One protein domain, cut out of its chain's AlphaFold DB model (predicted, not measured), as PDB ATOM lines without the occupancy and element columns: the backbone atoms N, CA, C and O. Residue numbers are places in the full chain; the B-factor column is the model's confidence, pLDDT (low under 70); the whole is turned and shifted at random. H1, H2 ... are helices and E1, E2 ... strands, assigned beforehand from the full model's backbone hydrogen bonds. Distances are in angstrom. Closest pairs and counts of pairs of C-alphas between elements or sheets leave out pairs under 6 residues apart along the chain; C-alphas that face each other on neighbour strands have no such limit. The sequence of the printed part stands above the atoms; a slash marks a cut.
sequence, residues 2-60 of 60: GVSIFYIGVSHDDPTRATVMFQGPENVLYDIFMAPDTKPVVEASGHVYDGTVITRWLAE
ATOM      1  N   GLY A   2      57.021  25.268  33.505       77.00
ATOM      2  CA  GLY A   2      57.017  24.560  32.215       77.00
ATOM      3  C   GLY A   2      55.837  24.894  31.299       77.00
ATOM      4  O   GLY A   2      55.409  24.024  30.557       77.00
ATOM      5  N   VAL A   3      55.279  26.101  31.394       80.88
ATOM      6  CA  VAL A   3      54.181  26.551  30.530       80.88
ATOM      7  C   VAL A   3      54.757  27.504  29.491       80.88
ATOM      8  O   VAL A   3      55.427  28.470  29.852       80.88
ATOM      9  N   SER A   4      54.498  27.237  28.216       80.62
ATOM     10  CA  SER A   4      54.886  28.086  27.095       80.62
ATOM     11  C   SER A   4      53.678  28.419  26.235       80.62
ATOM     12  O   SER A   4      52.687  27.687  26.190       80.62
ATOM     13  N   ILE A   5      53.766  29.541  25.528       78.00
ATOM     14  CA  ILE A   5      52.786  29.859  24.500       78.00
ATOM     15  C   ILE A   5      53.053  28.932  23.319       78.00
ATOM     16  O   ILE A   5      54.148  28.922  22.763       78.00
ATOM     17  N   PHE A   6      52.049  28.139  22.983       73.62
ATOM     18  CA  PHE A   6      52.069  27.223  21.857       73.62
ATOM     19  C   PHE A   6      51.595  27.912  20.570       73.62
ATOM     20  O   PHE A   6      52.138  27.686  19.493       73.62
ATOM     21  N   TYR A   7      50.601  28.797  20.688       73.75
ATOM     22  CA  TYR A   7      50.021  29.512  19.556       73.75
ATOM     23  C   TYR A   7      49.550  30.908  19.961       73.75
ATOM     24  O   TYR A   7      48.983  31.080  21.041       73.75
ATOM     25  N   ILE A   8      49.741  31.882  19.064       74.75
ATOM     26  CA  ILE A   8      49.097  33.198  19.112       74.75
ATOM     27  C   ILE A   8      48.449  33.446  17.751       74.75
ATOM     28  O   ILE A   8      49.129  33.514  16.729       74.75
ATOM     29  N   GLY A   9      47.131  33.589  17.751       69.19
ATOM     30  CA  GLY A   9      46.332  33.991  16.604       69.19
ATOM     31  C   GLY A   9      45.707  35.354  16.837       69.19
ATOM     32  O   GLY A   9      45.470  35.741  17.978       69.19
ATOM     33  N   VAL A  10      45.400  36.065  15.760       73.62
ATOM     34  CA  VAL A  10      44.634  37.313  15.809       73.62
ATOM     35  C   VAL A  10      43.270  37.047  15.179       73.62
ATOM     36  O   VAL A  10      43.189  36.343  14.172       73.62
ATOM     37  N   SER A  11      42.197  37.561  15.781       68.88
ATOM     38  CA  SER A  11      40.855  37.448  15.209       68.88
ATOM     39  C   SER A  11      40.798  38.163  13.858       68.88
ATOM     40  O   SER A  11      41.260  39.295  13.719       68.88
ATOM     41  N   HIS A  12      40.223  37.486  12.864       67.94
ATOM     42  CA  HIS A  12      40.078  38.023  11.513       67.94
ATOM     43  C   HIS A  12      39.175  39.266  11.488       67.94
ATOM     44  O   HIS A  12      39.485  40.244  10.814       67.94
ATOM     45  N   ASP A  13      38.091  39.237  12.266       76.12
ATOM     46  CA  ASP A  13      37.073  40.292  12.265       76.12
ATOM     47  C   ASP A  13      37.366  41.400  13.293       76.12
ATOM     48  O   ASP A  13      36.800  42.487  13.214       76.12
ATOM     49  N   ASP A  14      38.267  41.140  14.249       72.19
ATOM     50  CA  ASP A  14      38.696  42.109  15.264       72.19
ATOM     51  C   ASP A  14      40.191  41.940  15.593       72.19
ATOM     52  O   ASP A  14      40.549  41.167  16.487       72.19
ATOM     53  N   PRO A  15      41.080  42.693  14.920       74.56
ATOM     54  CA  PRO A  15      42.524  42.588  15.109       74.56
ATOM     55  C   PRO A  15      43.026  42.934  16.518       74.56
ATOM     56  O   PRO A  15      44.188  42.685  16.832       74.56
ATOM     57  N   THR A  16      42.180  43.521  17.372       78.31
ATOM     58  CA  THR A  16      42.534  43.838  18.765       78.31
ATOM     59  C   THR A  16      42.384  42.637  19.700       78.31
ATOM     60  O   THR A  16      42.864  42.667  20.834       78.31
ATOM     61  N   ARG A  17      41.759  41.551  19.224       69.31
ATOM     62  CA  ARG A  17      41.551  40.315  19.977       69.31
ATOM     63  C   ARG A  17      42.522  39.235  19.523       69.31
ATOM     64  O   ARG A  17      42.506  38.806  18.369       69.31
ATOM     65  N   ALA A  18      43.321  38.744  20.465       73.06
ATOM     66  CA  ALA A  18      44.202  37.605  20.257       73.06
ATOM     67  C   ALA A  18      43.606  36.319  20.849       73.06
ATOM     68  O   ALA A  18      42.938  36.342  21.880       73.06
ATOM     69  N   THR A  19      43.880  35.188  20.202       74.31
ATOM     70  CA  THR A  19      43.698  33.841  20.753       74.31
ATOM     71  C   THR A  19      45.067  33.305  21.134       74.31
ATOM     72  O   THR A  19      45.959  33.274  20.291       74.31
ATOM     73  N   VAL A  20      45.238  32.871  22.380       74.62
ATOM     74  CA  VAL A  20      46.499  32.299  22.867       74.62
ATOM     75  C   VAL A  20      46.238  30.873  23.329       74.62
ATOM     76  O   VAL A  20      45.325  30.648  24.119       74.62
ATOM     77  N   MET A  21      47.031  29.916  22.850       78.31
ATOM     78  CA  MET A  21      47.022  28.544  23.368       78.31
ATOM     79  C   MET A  21      48.293  28.309  24.172       78.31
ATOM     80  O   MET A  21      49.392  28.627  23.712       78.31
ATOM     81  N   PHE A  22      48.139  27.736  25.360       79.56
ATOM     82  CA  PHE A  22      49.245  27.394  26.246       79.56
ATOM     83  C   PHE A  22      49.510  25.892  26.199       79.56
ATOM     84  O   PHE A  22      48.581  25.089  26.200       79.56
ATOM     85  N   GLN A  23      50.786  25.522  26.194       81.62
ATOM     86  CA  GLN A  23      51.254  24.149  26.336       81.62
ATOM     87  C   GLN A  23      52.087  24.037  27.608       81.62
ATOM     88  O   GLN A  23      52.887  24.916  27.921       81.62
ATOM     89  N   GLY A  24      51.937  22.930  28.321       86.50
ATOM     90  CA  GLY A  24      52.745  22.601  29.484       86.50
ATOM     91  C   GLY A  24      52.405  21.209  30.015       86.50
ATOM     92  O   GLY A  24      51.515  20.553  29.472       86.50
ATOM     93  N   PRO A  25      53.109  20.740  31.059       89.75
ATOM     94  CA  PRO A  25      52.785  19.490  31.732       89.75
ATOM     95  C   PRO A  25      51.330  19.470  32.211       89.75
ATOM     96  O   PRO A  25      50.852  20.463  32.761       89.75
ATOM     97  N   GLU A  26      50.652  18.334  32.036       85.81
ATOM     98  CA  GLU A  26      49.228  18.169  32.357       85.81
ATOM     99  C   GLU A  26      48.908  18.582  33.794       85.81
ATOM    100  O   GLU A  26      48.006  19.384  34.014       85.81
ATOM    101  N   ASN A  27      49.699  18.119  34.764       90.81
ATOM    102  CA  ASN A  27      49.517  18.460  36.173       90.81
ATOM    103  C   ASN A  27      49.614  19.974  36.424       90.81
ATOM    104  O   ASN A  27      48.844  20.519  37.202       90.81
ATOM    105  N   VAL A  28      50.508  20.673  35.718       89.31
ATOM    106  CA  VAL A  28      50.679  22.126  35.859       89.31
ATOM    107  C   VAL A  28      49.506  22.881  35.231       89.31
ATOM    108  O   VAL A  28      49.001  23.830  35.827       89.31
ATOM    109  N   LEU A  29      49.063  22.480  34.035       86.75
ATOM    110  CA  LEU A  29      47.916  23.114  33.376       86.75
ATOM    111  C   LEU A  29      46.608  22.848  34.129       86.75
ATOM    112  O   LEU A  29      45.784  23.752  34.251       86.75
ATOM    113  N   TYR A  30      46.442  21.643  34.671       87.38
ATOM    114  CA  TYR A  30      45.299  21.277  35.497       87.38
ATOM    115  C   TYR A  30      45.232  22.118  36.776       87.38
ATOM    116  O   TYR A  30      44.177  22.669  37.089       87.38
ATOM    117  N   ASP A  31      46.359  22.298  37.471       90.88
ATOM    118  CA  ASP A  31      46.424  23.138  38.670       90.88
ATOM    119  C   ASP A  31      46.047  24.598  38.360       90.88
ATOM    120  O   ASP A  31      45.277  25.214  39.098       90.88
ATOM    121  N   ILE A  32      46.516  25.140  37.227       86.69
ATOM    122  CA  ILE A  32      46.138  26.483  36.753       86.69
ATOM    123  C   ILE A  32      44.644  26.547  36.406       86.69
ATOM    124  O   ILE A  32      43.988  27.538  36.713       86.69
ATOM    125  N   PHE A  33      44.081  25.518  35.777       84.25
ATOM    126  CA  PHE A  33      42.655  25.485  35.448       84.25
ATOM    127  C   PHE A  33      41.767  25.426  36.698       84.25
ATOM    128  O   PHE A  33      40.707  26.047  36.745       84.25
ATOM    129  N   MET A  34      42.193  24.685  37.721       89.06
ATOM    130  CA  MET A  34      41.411  24.472  38.938       89.06
ATOM    131  C   MET A  34      41.580  25.582  39.980       89.06
ATOM    132  O   MET A  34      40.742  25.692  40.879       89.06
ATOM    133  N   ALA A  35      42.626  26.408  39.878       92.62
ATOM    134  CA  ALA A  35      42.865  27.505  40.807       92.62
ATOM    135  C   ALA A  35      41.747  28.574  40.727       92.62
ATOM    136  O   ALA A  35      41.435  29.051  39.634       92.62
ATOM    137  N   PRO A  36      41.149  28.992  41.865       92.81
ATOM    138  CA  PRO A  36      40.008  29.916  41.884       92.81
ATOM    139  C   PRO A  36      40.256  31.249  41.171       92.81
ATOM    140  O   PRO A  36      39.337  31.805  40.578       92.81
ATOM    141  N   ASP A  37      41.494  31.738  41.215       93.12
ATOM    142  CA  ASP A  37      41.865  33.047  40.673       93.12
ATOM    143  C   ASP A  37      41.990  33.032  39.142       93.12
ATOM    144  O   ASP A  37      41.736  34.033  38.474       93.12
ATOM    145  N   THR A  38      42.373  31.892  38.568       85.00
ATOM    146  CA  THR A  38      42.616  31.728  37.128       85.00
ATOM    147  C   THR A  38      41.467  31.027  36.419       85.00
ATOM    148  O   THR A  38      41.247  31.281  35.234       85.00
ATOM    149  N   LYS A  39      40.685  30.206  37.126       84.81
ATOM    150  CA  LYS A  39      39.560  29.451  36.568       84.81
ATOM    151  C   LYS A  39      38.565  30.313  35.775       84.81
ATOM    152  O   LYS A  39      38.300  29.948  34.631       84.81
ATOM    153  N   PRO A  40      38.082  31.475  36.270       86.44
ATOM    154  CA  PRO A  40      37.138  32.300  35.512       86.44
ATOM    155  C   PRO A  40      37.725  32.814  34.195       86.44
ATOM    156  O   PRO A  40      37.032  32.891  33.184       86.44
ATOM    157  N   VAL A  41      39.019  33.152  34.194       83.50
ATOM    158  CA  VAL A  41      39.727  33.640  33.004       83.50
ATOM    159  C   VAL A  41      39.894  32.518  31.988       83.50
ATOM    160  O   VAL A  41      39.657  32.722  30.797       83.50
ATOM    161  N   VAL A  42      40.274  31.326  32.449       78.81
ATOM    162  CA  VAL A  42      40.449  30.167  31.576       78.81
ATOM    163  C   VAL A  42      39.101  29.722  31.007       78.81
ATOM    164  O   VAL A  42      39.006  29.543  29.801       78.81
ATOM    165  N   GLU A  43      38.031  29.640  31.801       79.94
ATOM    166  CA  GLU A  43      36.679  29.301  31.320       79.94
ATOM    167  C   GLU A  43      36.125  30.323  30.312       79.94
ATOM    168  O   GLU A  43      35.475  29.931  29.346       79.94
ATOM    169  N   ALA A  44      36.424  31.615  30.484       76.38
ATOM    170  CA  ALA A  44      36.044  32.666  29.535       76.38
ATOM    171  C   ALA A  44      36.891  32.684  28.245       76.38
ATOM    172  O   ALA A  44      36.546  33.382  27.288       76.38
ATOM    173  N   SER A  45      38.007  31.953  28.216       72.44
ATOM    174  CA  SER A  45      38.898  31.873  27.058       72.44
ATOM    175  C   SER A  45      38.374  30.893  26.001       72.44
ATOM    176  O   SER A  45      37.508  30.062  26.261       72.44
ATOM    177  N   GLY A  46      38.893  30.988  24.774       68.12
ATOM    178  CA  GLY A  46      38.576  30.025  23.719       68.12
ATOM    179  C   GLY A  46      39.207  28.660  24.007       68.12
ATOM    180  O   GLY A  46      40.422  28.572  24.158       68.12
ATOM    181  N   HIS A  47      38.390  27.605  24.046       68.38
ATOM    182  CA  HIS A  47      38.831  26.219  24.244       68.38
ATOM    183  C   HIS A  47      38.766  25.431  22.939       68.38
ATOM    184  O   HIS A  47      37.868  25.640  22.121       68.38
ATOM    185  N   VAL A  48      39.696  24.492  22.764       69.50
ATOM    186  CA  VAL A  48      39.629  23.478  21.706       69.50
ATOM    187  C   VAL A  48      38.878  22.272  22.272       69.50
ATOM    188  O   VAL A  48      39.377  21.590  23.162       69.50
ATOM    189  N   TYR A  49      37.671  22.027  21.772       61.59
ATOM    190  CA  TYR A  49      36.846  20.868  22.124       61.59
ATOM    191  C   TYR A  49      36.987  19.745  21.099       61.59
ATOM    192  O   TYR A  49      37.447  19.971  19.975       61.59
ATOM    193  N   ASP A  50      36.507  18.556  21.450       52.19
ATOM    194  CA  ASP A  50      36.390  17.449  20.504       52.19
ATOM    195  C   ASP A  50      35.521  17.866  19.299       52.19
ATOM    196  O   ASP A  50      34.434  18.425  19.459       52.19
ATOM    197  N   GLY A  51      36.043  17.684  18.082       57.03
ATOM    198  CA  GLY A  51      35.436  18.187  16.839       57.03
ATOM    199  C   GLY A  51      35.846  19.608  16.418       57.03
ATOM    200  O   GLY A  51      35.446  20.066  15.347       57.03
ATOM    201  N   THR A  52      36.677  20.305  17.198       65.00
ATOM    202  CA  THR A  52      37.271  21.583  16.771       65.00
ATOM    203  C   THR A  52      38.234  21.348  15.606       65.00
ATOM    204  O   THR A  52      39.251  20.671  15.755       65.00
ATOM    205  N   VAL A  53      37.934  21.919  14.434       60.81
ATOM    206  CA  VAL A  53      38.776  21.778  13.236       60.81
ATOM    207  C   VAL A  53      39.859  22.854  13.233       60.81
ATOM    208  O   VAL A  53      39.592  24.022  12.952       60.81
ATOM    209  N   ILE A  54      41.098  22.456  13.513       67.81
ATOM    210  CA  ILE A  54      42.262  23.341  13.409       67.81
ATOM    211  C   ILE A  54      42.734  23.347  11.950       67.81
ATOM    212  O   ILE A  54      43.294  22.370  11.462       67.81
ATOM    213  N   THR A  55      42.490  24.444  11.231       58.84
ATOM    214  CA  THR A  55      42.743  24.542   9.780       58.84
ATOM    215  C   THR A  55      44.180  24.916   9.421       58.84
ATOM    216  O   THR A  55      44.561  24.832   8.252       58.84
ATOM    217  N   ARG A  56      44.994  25.330  10.399       50.81
ATOM    218  CA  ARG A  56      46.401  25.667  10.181       50.81
ATOM    219  C   ARG A  56      47.215  25.515  11.459       50.81
ATOM    220  O   ARG A  56      46.914  26.145  12.468       50.81
ATOM    221  N   TRP A  57      48.279  24.727  11.375       56.69
ATOM    222  CA  TRP A  57      49.343  24.658  12.373       56.69
ATOM    223  C   TRP A  57      50.503  25.536  11.899       56.69
ATOM    224  O   TRP A  57      50.839  25.507  10.715       56.69
ATOM    225  N   LEU A  58      51.073  26.360  12.779       53.78
ATOM    226  CA  LEU A  58      52.164  27.291  12.443       53.78
ATOM    227  C   LEU A  58      53.504  26.922  13.104       53.78
ATOM    228  O   LEU A  58      54.404  27.756  13.124       53.78
ATOM    229  N   ALA A  59      53.642  25.712  13.648       52.00
ATOM    230  CA  ALA A  59      54.889  25.255  14.262       52.00
ATOM    231  C   ALA A  59      55.694  24.363  13.297       52.00
ATOM    232  O   ALA A  59      55.108  23.461  12.691       52.00
ATOM    233  N   GLU A  60      57.002  24.632  13.183       47.00
ATOM    234  CA  GLU A  60      58.023  23.691  12.680       47.00
ATOM    235  C   GLU A  60      58.437  22.702  13.777       47.00
ATOM    236  O   GLU A  60      58.569  23.140  14.946       47.00
TER     237      GLU A  60
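AT A GLANCE: This is residues 2 to 60 of the 60 residues of an uncharacterized protein of Synechococcus sp. A18-25c (UniProt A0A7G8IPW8). A two-stranded hairpin, E1 and E2, forms one side of a loose, open arrangement, and two short helices, H1 and H2, follow it and meet at a corner. After H2 the rest is a long tail with no named element, residues 45 to 60, of which residues 49 to 56 stick out free. The printed part has 59 residues, with two named strands and then two named helices in the order E1, E2, H1, H2; the sheet's order is E1 - E2, antiparallel, and the class is mixed, helices and strands, with under half of the residues, 28 of 59, in named elements. The whole is only just loose, close to compact, with a radius of gyration of the C-alphas of 12.8 A and spans of 31 by 26 by 23 A.

IN THESE COORDINATES: E1 is residues 4 to 10, 17.8 A from first to last C-alpha, and begins at C-alpha 4 at (54.886, 28.086, 27.095). E2 is residues 18 to 23, 16.4 A long, from C-alpha 18 at (44.202, 37.605, 20.257). H1 is residues 26 to 34, 12.0 A long. H2 is residues 39 to 44, 8.5 A long, and ends at C-alpha 44 at (36.044, 32.666, 29.535).

HOW THE PARTS SIT: E1 and E2 are a hairpin of antiparallel neighbour strands, with 160 degrees between their directions. The C-alphas of Val 10 and Ala 18 face each other at 4.5 A. N 4 and O 23 are within hydrogen-bond range at 2.8 A, and so are N 19 and O 9 at 2.8 A. E2 and H1 have 1 pair of C-alphas within 8 A, those of Gln 23 and Leu 29, 7.9 A apart. H1 and H2 only just touch, and only at the corner by their link, with 3 pairs of C-alphas within 8 A; the closest are those of Phe 33 and Lys 39, 5.2 A apart. Their lines are about perpendicular, at 86 degrees. H2 is apart from E1 and from E2, and H1 is apart from E1. In H1 and H2 every O i to N i+4 pair is within hydrogen-bond range.

THE WHOLE: The two C-alphas farthest apart are those of Pro 36 and Glu 60, 34.9 A. The printed part has no cut, and it ends at Glu 60, the chain's last residue. The link from E1 to E2 is short, those from E2 to H1 and from H1 to H2 are tight, and no link is long. Residues 49 to 56 stand free; without them the body of 51 residues spans 32 by 28 by 15 A. The mean pLDDT of the printed part is 75.1, and the model's confidence is under 70 at residue 9, residues 11 to 12, residue 17 and residues 46 to 60.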